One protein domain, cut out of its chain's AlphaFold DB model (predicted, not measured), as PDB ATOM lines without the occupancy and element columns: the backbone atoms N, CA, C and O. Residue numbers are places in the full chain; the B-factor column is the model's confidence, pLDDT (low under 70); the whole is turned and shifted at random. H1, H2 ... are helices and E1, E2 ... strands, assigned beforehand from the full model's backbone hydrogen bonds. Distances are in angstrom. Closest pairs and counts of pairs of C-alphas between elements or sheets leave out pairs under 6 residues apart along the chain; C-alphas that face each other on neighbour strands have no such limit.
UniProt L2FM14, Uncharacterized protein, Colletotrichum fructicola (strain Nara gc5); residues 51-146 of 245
ATOM      1  N   ILE A  51     159.600 162.014 186.333       40.47
ATOM      2  CA  ILE A  51     159.316 161.763 184.905       40.47
ATOM      3  C   ILE A  51     159.171 163.101 184.170       40.47
ATOM      4  O   ILE A  51     159.898 163.342 183.215       40.47
ATOM      5  N   ASP A  52     158.362 164.011 184.717       51.59
ATOM      6  CA  ASP A  52     158.218 165.409 184.275       51.59
ATOM      7  C   ASP A  52     159.556 166.176 184.339       51.59
ATOM      8  O   ASP A  52     159.848 167.035 183.517       51.59
ATOM      9  N   ARG A  53     160.435 165.801 185.277       49.59
ATOM     10  CA  ARG A  53     161.789 166.354 185.409       49.59
ATOM     11  C   ARG A  53     162.696 166.020 184.235       49.59
ATOM     12  O   ARG A  53     163.460 166.878 183.842       49.59
ATOM     13  N   ARG A  54     162.652 164.800 183.687       52.03
ATOM     14  CA  ARG A  54     163.594 164.391 182.629       52.03
ATOM     15  C   ARG A  54     163.314 165.096 181.307       52.03
ATOM     16  O   ARG A  54     164.258 165.526 180.653       52.03
ATOM     17  N   ASP A  55     162.039 165.244 180.964       56.62
ATOM     18  CA  ASP A  55     161.627 165.952 179.753       56.62
ATOM     19  C   ASP A  55     161.853 167.463 179.907       56.62
ATOM     20  O   ASP A  55     162.425 168.088 179.016       56.62
ATOM     21  N   LYS A  56     161.554 168.028 181.088       59.03
ATOM     22  CA  LYS A  56     161.886 169.425 181.413       59.03
ATOM     23  C   LYS A  56     163.386 169.689 181.462       59.03
ATOM     24  O   LYS A  56     163.825 170.729 180.992       59.03
ATOM     25  N   ASP A  57     164.188 168.762 181.979       62.50
ATOM     26  CA  ASP A  57     165.649 168.882 182.007       62.50
ATOM     27  C   ASP A  57     166.229 168.878 180.584       62.50
ATOM     28  O   ASP A  57     167.239 169.535 180.331       62.50
ATOM     29  N   GLN A  58     165.615 168.143 179.651       66.19
ATOM     30  CA  GLN A  58     166.036 168.118 178.252       66.19
ATOM     31  C   GLN A  58     165.605 169.388 177.508       66.19
ATOM     32  O   GLN A  58     166.441 170.019 176.866       66.19
ATOM     33  N   GLU A  59     164.351 169.812 177.664       64.56
ATOM     34  CA  GLU A  59     163.838 171.074 177.116       64.56
ATOM     35  C   GLU A  59     164.654 172.274 177.616       64.56
ATOM     36  O   GLU A  59     165.024 173.160 176.848       64.56
ATOM     37  N   TRP A  60     165.025 172.256 178.895       63.19
ATOM     38  CA  TRP A  60     165.864 173.268 179.522       63.19
ATOM     39  C   TRP A  60     167.290 173.294 178.962       63.19
ATOM     40  O   TRP A  60     167.838 174.363 178.686       63.19
ATOM     41  N   LYS A  61     167.900 172.123 178.739       68.25
ATOM     42  CA  LYS A  61     169.213 172.023 178.082       68.25
ATOM     43  C   LYS A  61     169.171 172.543 176.652       68.25
ATOM     44  O   LYS A  61     170.079 173.267 176.251       68.25
ATOM     45  N   ASP A  62     168.130 172.203 175.900       69.50
ATOM     46  CA  ASP A  62     167.973 172.658 174.520       69.50
ATOM     47  C   ASP A  62     167.729 174.171 174.465       69.50
ATOM     48  O   ASP A  62     168.332 174.869 173.646       69.50
ATOM     49  N   TYR A  63     166.937 174.704 175.398       70.94
ATOM     50  CA  TYR A  63     166.737 176.138 175.573       70.94
ATOM     51  C   TYR A  63     168.052 176.866 175.893       70.94
ATOM     52  O   TYR A  63     168.366 177.880 175.262       70.94
ATOM     53  N   HIS A  64     168.867 176.346 176.815       71.69
ATOM     54  CA  HIS A  64     170.179 176.917 177.128       71.69
ATOM     55  C   HIS A  64     171.138 176.866 175.950       71.69
ATOM     56  O   HIS A  64     171.708 177.895 175.597       71.69
ATOM     57  N   ARG A  65     171.245 175.716 175.285       74.06
ATOM     58  CA  ARG A  65     172.094 175.549 174.104       74.06
ATOM     59  C   ARG A  65     171.741 176.548 173.005       74.06
ATOM     60  O   ARG A  65     172.617 177.150 172.398       74.06
ATOM     61  N   GLN A  66     170.450 176.759 172.760       75.25
ATOM     62  CA  GLN A  66     169.991 177.772 171.809       75.25
ATOM     63  C   GLN A  66     170.337 179.191 172.271       75.25
ATOM     64  O   GLN A  66     170.661 180.045 171.452       75.25
ATOM     65  N   THR A  67     170.293 179.444 173.579       75.25
ATOM     66  CA  THR A  67     170.678 180.742 174.142       75.25
ATOM     67  C   THR A  67     172.177 181.007 173.963       75.25
ATOM     68  O   THR A  67     172.552 182.129 173.641       75.25
ATOM     69  N   GLU A  68     173.028 179.991 174.118       78.00
ATOM     70  CA  GLU A  68     174.471 180.091 173.859       78.00
ATOM     71  C   GLU A  68     174.756 180.424 172.390       78.00
ATOM     72  O   GLU A  68     175.491 181.369 172.115       78.00
ATOM     73  N   ILE A  69     174.097 179.737 171.450       81.88
ATOM     74  CA  ILE A  69     174.213 180.032 170.010       81.88
ATOM     75  C   ILE A  69     173.778 181.476 169.716       81.88
ATOM     76  O   ILE A  69     174.473 182.214 169.026       81.88
ATOM     77  N   MET A  70     172.666 181.930 170.299       81.94
ATOM     78  CA  MET A  70     172.215 183.320 170.162       81.94
ATOM     79  C   MET A  70     173.224 184.328 170.713       81.94
ATOM     80  O   MET A  70     173.419 185.384 170.117       81.94
ATOM     81  N   ALA A  71     173.881 184.008 171.828       82.25
ATOM     82  CA  ALA A  71     174.943 184.845 172.365       82.25
ATOM     83  C   ALA A  71     176.132 184.940 171.398       82.25
ATOM     84  O   ALA A  71     176.757 185.993 171.288       82.25
ATOM     85  N   GLU A  72     176.495 183.847 170.724       82.25
ATOM     86  CA  GLU A  72     177.571 183.838 169.721       82.25
ATOM     87  C   GLU A  72     177.210 184.674 168.487       82.25
ATOM     88  O   GLU A  72     178.041 185.441 168.004       82.25
ATOM     89  N   GLU A  73     175.964 184.581 168.028       85.75
ATOM     90  CA  GLU A  73     175.488 185.240 166.806       85.75
ATOM     91  C   GLU A  73     175.010 186.687 167.014       85.75
ATOM     92  O   GLU A  73     174.687 187.374 166.047       85.75
ATOM     93  N   GLY A  74     174.951 187.173 168.258       85.75
ATOM     94  CA  GLY A  74     174.415 188.506 168.564       85.75
ATOM     95  C   GLY A  74     172.903 188.604 168.362       85.75
ATOM     96  O   GLY A  74     172.380 189.662 168.013       85.75
ATOM     97  N   MET A  75     172.199 187.502 168.598       86.81
ATOM     98  CA  MET A  75     170.755 187.372 168.450       86.81
ATOM     99  C   MET A  75     170.066 187.297 169.816       86.81
ATOM    100  O   MET A  75     170.662 186.950 170.835       86.81
ATOM    101  N   CYS A  76     168.770 187.594 169.852       82.81
ATOM    102  CA  CYS A  76     167.958 187.478 171.058       82.81
ATOM    103  C   CYS A  76     166.514 187.074 170.768       82.81
ATOM    104  O   CYS A  76     165.976 187.233 169.667       82.81
ATOM    105  N   ARG A  77     165.863 186.549 171.810       84.44
ATOM    106  CA  ARG A  77     164.440 186.210 171.779       84.44
ATOM    107  C   ARG A  77     163.613 187.482 171.910       84.44
ATOM    108  O   ARG A  77     163.718 188.207 172.897       84.44
ATOM    109  N   ALA A  78     162.765 187.736 170.923       84.62
ATOM    110  CA  ALA A  78     161.855 188.865 170.935       84.62
ATOM    111  C   ALA A  78     160.511 188.446 171.536       84.62
ATOM    112  O   ALA A  78     159.770 187.672 170.931       84.62
ATOM    113  N   TYR A  79     160.168 189.011 172.692       81.00
ATOM    114  CA  TYR A  79     158.861 188.835 173.325       81.00
ATOM    115  C   TYR A  79     157.957 190.046 173.060       81.00
ATOM    116  O   TYR A  79     158.409 191.200 173.049       81.00
ATOM    117  N   ALA A  80     156.661 189.795 172.861       76.19
ATOM    118  CA  ALA A  80     155.669 190.855 172.663       76.19
ATOM    119  C   ALA A  80     155.545 191.729 173.921       76.19
ATOM    120  O   ALA A  80     155.582 192.959 173.857       76.19
ATOM    121  N   LYS A  81     155.483 191.073 175.082       72.88
ATOM    122  CA  LYS A  81     155.594 191.696 176.399       72.88
ATOM    123  C   LYS A  81     156.935 191.278 176.992       72.88
ATOM    124  O   LYS A  81     157.158 190.077 177.090       72.88
ATOM    125  N   PRO A  82     157.823 192.222 177.339       62.41
ATOM    126  CA  PRO A  82     159.060 191.879 178.021       62.41
ATOM    127  C   PRO A  82     158.745 191.112 179.307       62.41
ATOM    128  O   PRO A  82     157.965 191.601 180.124       62.41
ATOM    129  N   THR A  83     159.310 189.921 179.463       55.34
ATOM    130  CA  THR A  83     159.234 189.128 180.694       55.34
ATOM    131  C   THR A  83     160.600 189.165 181.370       55.34
ATOM    132  O   THR A  83     161.615 189.438 180.729       55.34
ATOM    133  N   ASP A  84     160.648 188.926 182.680       49.44
ATOM    134  CA  ASP A  84     161.895 189.006 183.460       49.44
ATOM    135  C   ASP A  84     162.933 187.933 183.059       49.44
ATOM    136  O   ASP A  84     164.045 187.910 183.591       49.44
ATOM    137  N   ARG A  85     162.591 187.045 182.114       50.44
ATOM    138  CA  ARG A  85     163.441 185.952 181.646       50.44
ATOM    139  C   ARG A  85     164.193 186.313 180.371       50.44
ATOM    140  O   ARG A  85     163.608 186.656 179.349       50.44
ATOM    141  N   ASP A  86     165.513 186.179 180.460       52.59
ATOM    142  CA  ASP A  86     166.476 185.961 179.371       52.59
ATOM    143  C   ASP A  86     166.478 186.910 178.167       52.59
ATOM    144  O   ASP A  86     167.235 186.678 177.227       52.59
ATOM    145  N   LEU A  87     165.731 188.015 178.190       53.94
ATOM    146  CA  LEU A  87     165.752 189.015 177.116       53.94
ATOM    147  C   LEU A  87     167.164 189.525 176.821       53.94
ATOM    148  O   LEU A  87     167.511 189.768 175.670       53.94
ATOM    149  N   ASN A  88     167.970 189.682 177.873       60.00
ATOM    150  CA  ASN A  88     169.262 190.342 177.776       60.00
ATOM    151  C   ASN A  88     170.450 189.413 178.016       60.00
ATOM    152  O   ASN A  88     171.561 189.865 177.792       60.00
ATOM    153  N   TRP A  89     170.281 188.164 178.473       70.19
ATOM    154  CA  TRP A  89     171.441 187.291 178.715       70.19
ATOM    155  C   TRP A  89     172.273 187.035 177.448       70.19
ATOM    156  O   TRP A  89     173.461 187.353 177.484       70.19
ATOM    157  N   PRO A  90     171.698 186.589 176.307       75.31
ATOM    158  CA  PRO A  90     172.509 186.362 175.112       75.31
ATOM    159  C   PRO A  90     173.150 187.662 174.615       75.31
ATOM    160  O   PRO A  90     174.316 187.672 174.235       75.31
ATOM    161  N   CYS A  91     172.441 188.790 174.726       73.31
ATOM    162  CA  CYS A  91     172.992 190.090 174.357       73.31
ATOM    163  C   CYS A  91     174.075 190.603 175.297       73.31
ATOM    164  O   CYS A  91     174.996 191.266 174.838       73.31
ATOM    165  N   ARG A  92     174.001 190.300 176.594       75.69
ATOM    166  CA  ARG A  92     175.059 190.620 177.556       75.69
ATOM    167  C   ARG A  92     176.324 189.857 177.210       75.69
ATOM    168  O   ARG A  92     177.362 190.480 177.056       75.69
ATOM    169  N   GLU A  93     176.225 188.545 177.027       77.62
ATOM    170  CA  GLU A  93     177.368 187.706 176.658       77.62
ATOM    171  C   GLU A  93     177.979 188.127 175.315       77.62
ATOM    172  O   GLU A  93     179.199 188.239 175.187       77.62
ATOM    173  N   TYR A  94     177.133 188.436 174.328       81.25
ATOM    174  CA  TYR A  94     177.575 188.994 173.054       81.25
ATOM    175  C   TYR A  94     178.318 190.326 173.236       81.25
ATOM    176  O   TYR A  94     179.449 190.473 172.773       81.25
ATOM    177  N   CYS A  95     177.715 191.291 173.936       72.12
ATOM    178  CA  CYS A  95     178.273 192.634 174.087       72.12
ATOM    179  C   CYS A  95     179.524 192.671 174.963       72.12
ATOM    180  O   CYS A  95     180.465 193.377 174.620       72.12
ATOM    181  N   ILE A  96     179.619 191.837 176.000       76.69
ATOM    182  CA  ILE A  96     180.850 191.708 176.791       76.69
ATOM    183  C   ILE A  96     182.006 191.264 175.892       76.69
ATOM    184  O   ILE A  96     183.092 191.834 175.966       76.69
ATOM    185  N   ARG A  97     181.783 190.289 175.001       78.00
ATOM    186  CA  ARG A  97     182.816 189.850 174.050       78.00
ATOM    187  C   ARG A  97     183.126 190.899 172.983       78.00
ATOM    188  O   ARG A  97     184.283 191.033 172.596       78.00
ATOM    189  N   ALA A  98     182.109 191.607 172.498       79.81
ATOM    190  CA  ALA A  98     182.247 192.556 171.397       79.81
ATOM    191  C   ALA A  98     182.834 193.913 171.823       79.81
ATOM    192  O   ALA A  98     183.592 194.513 171.065       79.81
ATOM    193  N   THR A  99     182.482 194.409 173.013       72.12
ATOM    194  CA  THR A  99     182.810 195.770 173.474       72.12
ATOM    195  C   THR A  99     183.484 195.819 174.844       72.12
ATOM    196  O   THR A  99     184.041 196.856 175.194       72.12
ATOM    197  N   GLY A 100     183.454 194.733 175.623       65.19
ATOM    198  CA  GLY A 100     183.928 194.717 177.010       65.19
ATOM    199  C   GLY A 100     182.931 195.278 178.032       65.19
ATOM    200  O   GLY A 100     183.267 195.356 179.210       65.19
ATOM    201  N   ASP A 101     181.714 195.648 177.611       63.22
ATOM    202  CA  ASP A 101     180.653 196.197 178.468       63.22
ATOM    203  C   ASP A 101     179.453 195.232 178.530       63.22
ATOM    204  O   ASP A 101     179.089 194.585 177.549       63.22
ATOM    205  N   TYR A 102     178.817 195.141 179.698       62.09
ATOM    206  CA  TYR A 102     177.615 194.337 179.936       62.09
ATOM    207  C   TYR A 102     176.321 195.041 179.500       62.09
ATOM    208  O   TYR A 102     175.235 194.453 179.546       62.09
ATOM    209  N   SER A 103     176.404 196.313 179.117       66.25
ATOM    210  CA  SER A 103     175.270 197.140 178.724       66.25
ATOM    211  C   SER A 103     174.742 196.727 177.350       66.25
ATOM    212  O   SER A 103     175.323 197.014 176.304       66.25
ATOM    213  N   ALA A 104     173.604 196.037 177.351       73.75
ATOM    214  CA  ALA A 104     173.011 195.471 176.150       73.75
ATOM    215  C   ALA A 104     171.482 195.549 176.170       73.75
ATOM    216  O   ALA A 104     170.852 195.496 177.232       73.75
ATOM    217  N   ALA A 105     170.885 195.622 174.985       75.75
ATOM    218  CA  ALA A 105     169.448 195.530 174.776       75.75
ATOM    219  C   ALA A 105     169.119 194.594 173.611       75.75
ATOM    220  O   ALA A 105     169.874 194.497 172.646       75.75
ATOM    221  N   CYS A 106     167.956 193.951 173.679       77.38
ATOM    222  CA  CYS A 106     167.389 193.210 172.559       77.38
ATOM    223  C   CYS A 106     166.544 194.143 171.675       77.38
ATOM    224  O   CYS A 106     165.447 194.567 172.056       77.38
ATOM    225  N   SER A 107     167.048 194.473 170.489       83.44
ATOM    226  CA  SER A 107     166.329 195.238 169.475       83.44
ATOM    227  C   SER A 107     165.452 194.311 168.647       83.44
ATOM    228  O   SER A 107     165.929 193.455 167.911       83.44
ATOM    229  N   SER A 108     164.138 194.488 168.749       84.38
ATOM    230  CA  SER A 108     163.175 193.633 168.052       84.38
ATOM    231  C   SER A 108     162.146 194.423 167.248       84.38
ATOM    232  O   SER A 108     161.134 193.868 166.850       84.38
ATOM    233  N   GLY A 109     162.305 195.735 167.064       83.50
ATOM    234  CA  GLY A 109     161.269 196.556 166.415       83.50
ATOM    235  C   GLY A 109     160.926 196.075 165.001       83.50
ATOM    236  O   GLY A 109     159.781 196.163 164.568       83.50
ATOM    237  N   HIS A 110     161.906 195.503 164.305       85.06
ATOM    238  CA  HIS A 110     161.760 195.064 162.927       85.06
ATOM    239  C   HIS A 110     160.957 193.759 162.772       85.06
ATOM    240  O   HIS A 110     160.374 193.581 161.701       85.06
ATOM    241  N   VAL A 111     160.860 192.907 163.804       86.94
ATOM    242  CA  VAL A 111     160.139 191.612 163.741       86.94
ATOM    243  C   VAL A 111     158.637 191.737 163.996       86.94
ATOM    244  O   VAL A 111     157.867 190.845 163.644       86.94
ATOM    245  N   TRP A 112     158.197 192.840 164.606       87.06
ATOM    246  CA  TRP A 112     156.796 193.046 164.975       87.06
ATOM    247  C   TRP A 112     156.035 193.794 163.881       87.06
ATOM    248  O   TRP A 112     156.488 194.825 163.386       87.06
ATOM    249  N   GLU A 113     154.852 193.293 163.532       91.12
ATOM    250  CA  GLU A 113     153.848 194.048 162.775       91.12
ATOM    251  C   GLU A 113     153.018 194.903 163.742       91.12
ATOM    252  O   GLU A 113     152.854 196.103 163.544       91.12
ATOM    253  N   ASN A 114     152.574 194.296 164.847       85.44
ATOM    254  CA  ASN A 114     151.954 194.983 165.972       85.44
ATOM    255  C   ASN A 114     152.354 194.293 167.282       85.44
ATOM    256  O   ASN A 114     151.814 193.249 167.653       85.44
ATOM    257  N   LYS A 115     153.301 194.897 168.009       81.75
ATOM    258  CA  LYS A 115     153.839 194.339 169.259       81.75
ATOM    259  C   LYS A 115     152.790 194.252 170.375       81.75
ATOM    260  O   LYS A 115     152.816 193.302 171.149       81.75
ATOM    261  N   ALA A 116     151.853 195.202 170.448       80.81
ATOM    262  CA  ALA A 116     150.823 195.227 171.491       80.81
ATOM    263  C   ALA A 116     149.824 194.066 171.351       80.81
ATOM    264  O   ALA A 116     149.358 193.525 172.351       80.81
ATOM    265  N   GLU A 117     149.548 193.662 170.112       82.94
ATOM    266  CA  GLU A 117     148.697 192.515 169.779       82.94
ATOM    267  C   GLU A 117     149.475 191.193 169.695       82.94
ATOM    268  O   GLU A 117     148.876 190.152 169.437       82.94
ATOM    269  N   GLY A 118     150.800 191.217 169.884       82.94
ATOM    270  CA  GLY A 118     151.652 190.042 169.704       82.94
ATOM    271  C   GLY A 118     151.675 189.530 168.262       82.94
ATOM    272  O   GLY A 118     151.806 188.333 168.052       82.94
ATOM    273  N   LYS A 119     151.530 190.409 167.264       87.44
ATOM    274  CA  LYS A 119     151.586 190.041 165.843       87.44
ATOM    275  C   LYS A 119     152.966 190.316 165.262       87.44
ATOM    276  O   LYS A 119     153.444 191.456 165.275       87.44
ATOM    277  N   THR A 120     153.599 189.273 164.750       90.94
ATOM    278  CA  THR A 120     154.889 189.329 164.062       90.94
ATOM    279  C   THR A 120     154.704 189.509 162.558       90.94
ATOM    280  O   THR A 120     153.652 189.198 162.004       90.94
ATOM    281  N   LYS A 121     155.735 190.020 161.880       91.38
ATOM    282  CA  LYS A 121     155.756 190.087 160.415       91.38
ATOM    283  C   LYS A 121     155.899 188.684 159.799       91.38
ATOM    284  O   LYS A 121     156.413 187.776 160.462       91.38
ATOM    285  N   PRO A 122     155.524 188.497 158.518       91.25
ATOM    286  CA  PRO A 122     155.788 187.251 157.801       91.25
ATOM    287  C   PRO A 122     157.266 186.844 157.901       91.25
ATOM    288  O   PRO A 122     158.148 187.675 157.702       91.25
ATOM    289  N   GLY A 123     157.527 185.571 158.211       87.06
ATOM    290  CA  GLY A 123     158.884 185.035 158.401       87.06
ATOM    291  C   GLY A 123     159.355 184.947 159.857       87.06
ATOM    292  O   GLY A 123     160.363 184.298 160.112       87.06
ATOM    293  N   TYR A 124     158.606 185.509 160.810       88.56
ATOM    294  CA  TYR A 124     158.936 185.481 162.239       88.56
ATOM    295  C   TYR A 124     157.878 184.692 163.026       88.56
ATOM    296  O   TYR A 124     156.940 185.283 163.565       88.56
ATOM    297  N   PRO A 125     157.951 183.349 163.073       88.56
ATOM    298  CA  PRO A 125     156.974 182.549 163.804       88.56
ATOM    299  C   PRO A 125     157.073 182.804 165.311       88.56
ATOM    300  O   PRO A 125     158.165 183.013 165.844       88.56
ATOM    301  N   LEU A 126     155.930 182.756 165.997       86.06
ATOM    302  CA  LEU A 126     155.888 182.721 167.455       86.06
ATOM    303  C   LEU A 126     156.037 181.285 167.949       86.06
ATOM    304  O   LEU A 126     155.348 180.383 167.474       86.06
ATOM    305  N   LEU A 127     156.917 181.101 168.922       83.12
ATOM    306  CA  LEU A 127     157.247 179.832 169.544       83.12
ATOM    307  C   LEU A 127     157.052 179.955 171.059       83.12
ATOM    308  O   LEU A 127     157.394 180.997 171.623       83.12
ATOM    309  N   PRO A 128     156.500 178.932 171.725       77.94
ATOM    310  CA  PRO A 128     156.424 178.905 173.178       77.94
ATOM    311  C   PRO A 128     157.793 178.587 173.791       77.94
ATOM    312  O   PRO A 128     158.550 177.781 173.249       77.94
ATOM    313  N   ASN A 129     158.101 179.203 174.932       71.62
ATOM    314  CA  ASN A 129     159.145 178.730 175.839       71.62
ATOM    315  C   ASN A 129     158.586 177.680 176.822       71.62
ATOM    316  O   ASN A 129     157.388 177.388 176.817       71.62
ATOM    317  N   SER A 130     159.451 177.159 177.696       65.56
ATOM    318  CA  SER A 130     159.130 176.154 178.725       65.56
ATOM    319  C   SER A 130     158.021 176.557 179.705       65.56
ATOM    320  O   SER A 130     157.451 175.712 180.392       65.56
ATOM    321  N   ASP A 131     157.708 177.849 179.791       63.62
ATOM    322  CA  ASP A 131     156.676 178.410 180.664       63.62
ATOM    323  C   ASP A 131     155.420 178.827 179.880       63.62
ATOM    324  O   ASP A 131     154.474 179.370 180.450       63.62
ATOM    325  N   GLY A 132     155.392 178.557 178.569       69.69
ATOM    326  CA  GLY A 132     154.291 178.880 177.667       69.69
ATOM    327  C   GLY A 132     154.281 180.325 177.160       69.69
ATOM    328  O   GLY A 132     153.325 180.726 176.494       69.69
ATOM    329  N   GLU A 133     155.316 181.121 177.439       75.50
ATOM    330  CA  GLU A 133     155.437 182.479 176.909       75.50
ATOM    331  C   GLU A 133     155.863 182.440 175.440       75.50
ATOM    332  O   GLU A 133     156.775 181.708 175.058       75.50
ATOM    333  N   LEU A 134     155.214 183.258 174.609       81.56
ATOM    334  CA  LEU A 134     155.493 183.302 173.179       81.56
ATOM    335  C   LEU A 134     156.602 184.306 172.859       81.56
ATOM    336  O   LEU A 134     156.503 185.492 173.192       81.56
ATOM    337  N   PHE A 135     157.604 183.840 172.128       82.81
ATOM    338  CA  PHE A 135     158.684 184.654 171.586       82.81
ATOM    339  C   PHE A 135     158.889 184.360 170.100       82.81
ATOM    340  O   PHE A 135     158.396 183.366 169.576       82.81
ATOM    341  N   THR A 136     159.643 185.207 169.406       87.00
ATOM    342  CA  THR A 136     160.151 184.900 168.066       87.00
ATOM    343  C   THR A 136     161.667 185.044 168.010       87.00
ATOM    344  O   THR A 136     162.259 185.853 168.732       87.00
ATOM    345  N   TYR A 137     162.293 184.232 167.161       80.88
ATOM    346  CA  TYR A 137     163.701 184.374 166.812       80.88
ATOM    347  C   TYR A 137     163.837 185.471 165.764       80.88
ATOM    348  O   TYR A 137     163.131 185.453 164.762       80.88
ATOM    349  N   GLY A 138     164.709 186.443 166.014       78.06
ATOM    350  CA  GLY A 138     164.869 187.601 165.134       78.06
ATOM    351  C   GLY A 138     165.139 188.908 165.866       78.06
ATOM    352  O   GLY A 138     165.356 189.917 165.220       78.06
ATOM    353  N   GLY A 139     165.123 188.928 167.201       85.38
ATOM    354  CA  GLY A 139     165.709 190.057 167.910       85.38
ATOM    355  C   GLY A 139     167.219 190.095 167.674       85.38
ATOM    356  O   GLY A 139     167.860 189.048 167.598       85.38
ATOM    357  N   GLU A 140     167.777 191.295 167.599       87.19
ATOM    358  CA  GLU A 140     169.210 191.536 167.445       87.19
ATOM    359  C   GLU A 140     169.761 192.234 168.686       87.19
ATOM    360  O   GLU A 140     169.121 193.111 169.276       87.19
ATOM    361  N   CYS A 141     170.974 191.874 169.079       83.44
ATOM    362  CA  CYS A 141     171.630 192.475 170.222       83.44
ATOM    363  C   CYS A 141     172.214 193.841 169.869       83.44
ATOM    364  O   CYS A 141     173.029 193.995 168.965       83.44
ATOM    365  N   THR A 142     171.800 194.854 170.624       81.44
ATOM    366  CA  THR A 142     172.344 196.208 170.558       81.44
ATOM    367  C   THR A 142     173.208 196.448 171.784       81.44
ATOM    368  O   THR A 142     172.697 196.488 172.905       81.44
ATOM    369  N   CYS A 143     174.510 196.618 171.570       77.50
ATOM    370  CA  CYS A 143     175.437 196.998 172.628       77.50
ATOM    371  C   CYS A 143     175.321 198.497 172.872       77.50
ATOM    372  O   CYS A 143     175.496 199.303 171.959       77.50
ATOM    373  N   ILE A 144     174.962 198.855 174.099       72.38
ATOM    374  CA  ILE A 144     174.778 200.241 174.504       72.38
ATOM    375  C   ILE A 144     176.065 200.661 175.187       72.38
ATOM    376  O   ILE A 144     176.312 200.280 176.322       72.38
ATOM    377  N   THR A 145     176.872 201.476 174.525       61.84
ATOM    378  CA  THR A 145     177.952 202.186 175.204       61.84
ATOM    379  C   THR A 145     177.338 203.357 175.954       61.84
ATOM    380  O   THR A 145     176.700 204.215 175.342       61.84
ATOM    381  N   ILE A 146     177.493 203.393 177.279       56.12
ATOM    382  CA  ILE A 146     177.133 204.584 178.053       56.12
ATOM    383  C   ILE A 146     178.125 205.680 177.645       56.12
ATOM    384  O   ILE A 146     179.324 205.486 177.833       56.12
TER     385      ILE A 146
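This is residues 51 to 146 of the 245 residues of an uncharacterized protein of Colletotrichum fructicola (strain Nara gc5) (UniProt L2FM14). Picture a small sheet of three antiparallel strands, E1, E4 and E2, with the short helix H2 packed on one face and the long helix H1 reaching away from it along the longest axis, meeting H2 and the sheet with its last turns. Away from the helices, the small strand E3 and the loops of residues 115 to 133 make a loosely structured part. The printed part has 96 residues, with two named helices and four named strands in the order H1, E1, H2, E2, E3, E4, of mixed class. The whole is compact, with a radius of gyration of the C-alphas of 13.9 A, yet elongated, spanning 46 by 30 by 22 A.

Start with H1, residues 52 to 73, which touches H2, residues 89 to 99, with residues 67 to 73 alone. Look there at the C-alphas of Ala 71 and Pro 90, the closest, 4.0 A apart; the helices run the same way at a shallow tilt of 25 degrees. In both helices every O i to N i+4 pair is within hydrogen-bond range. Next find the sheet, E1, residues 75 to 79, E4, residues 134 to 143, and E2, residues 104 to 107, in the order E1, E4, E2; it is only just strongly twisted, its C-alphas up to 4.2 A off the best plane. H1 only grazes it with residues 66 to 73. H2 is on the sheet, and its closest C-alphas to E4 are those of Cys 91 and Cys 141, 5.0 A apart. E4 bends by 71 degrees at residue 137, and its pairing is staggered, with E1 over residues 135 to 140 and with E2 over 140 to 143. Between E1 and E4, find N 76 and O 139 at 2.8 A; between E4 and E2, find N 107 and O 140 at 2.8 A. E3, residues 112 to 114, pairs with no named strand, but a short antiparallel pairing joins it to residues 119 to 120; it is apart from H1 and H2.

Find C-alpha 52 at (158.218, 165.409, 184.275); from there H1 runs 31.6 A to C-alpha 73. E1 follows over 12.9 A, then H2 over 15.1 A, E2 over 9.4 A and E3 over 5.3 A. E4 covers 24.2 A and ends at C-alpha 143, (175.437, 196.998, 172.628).

The two C-alphas farthest apart are those of Ile 51 and Ile 146, at 46.9 A. The printed part has no cut. The link from E3 to E4, 19 residues, is long. Look for pLDDT under 70 at residues 51 to 62, 82 to 88, 100 to 103, 130 to 132 and 145 to 146; the mean of the printed part is 74.7.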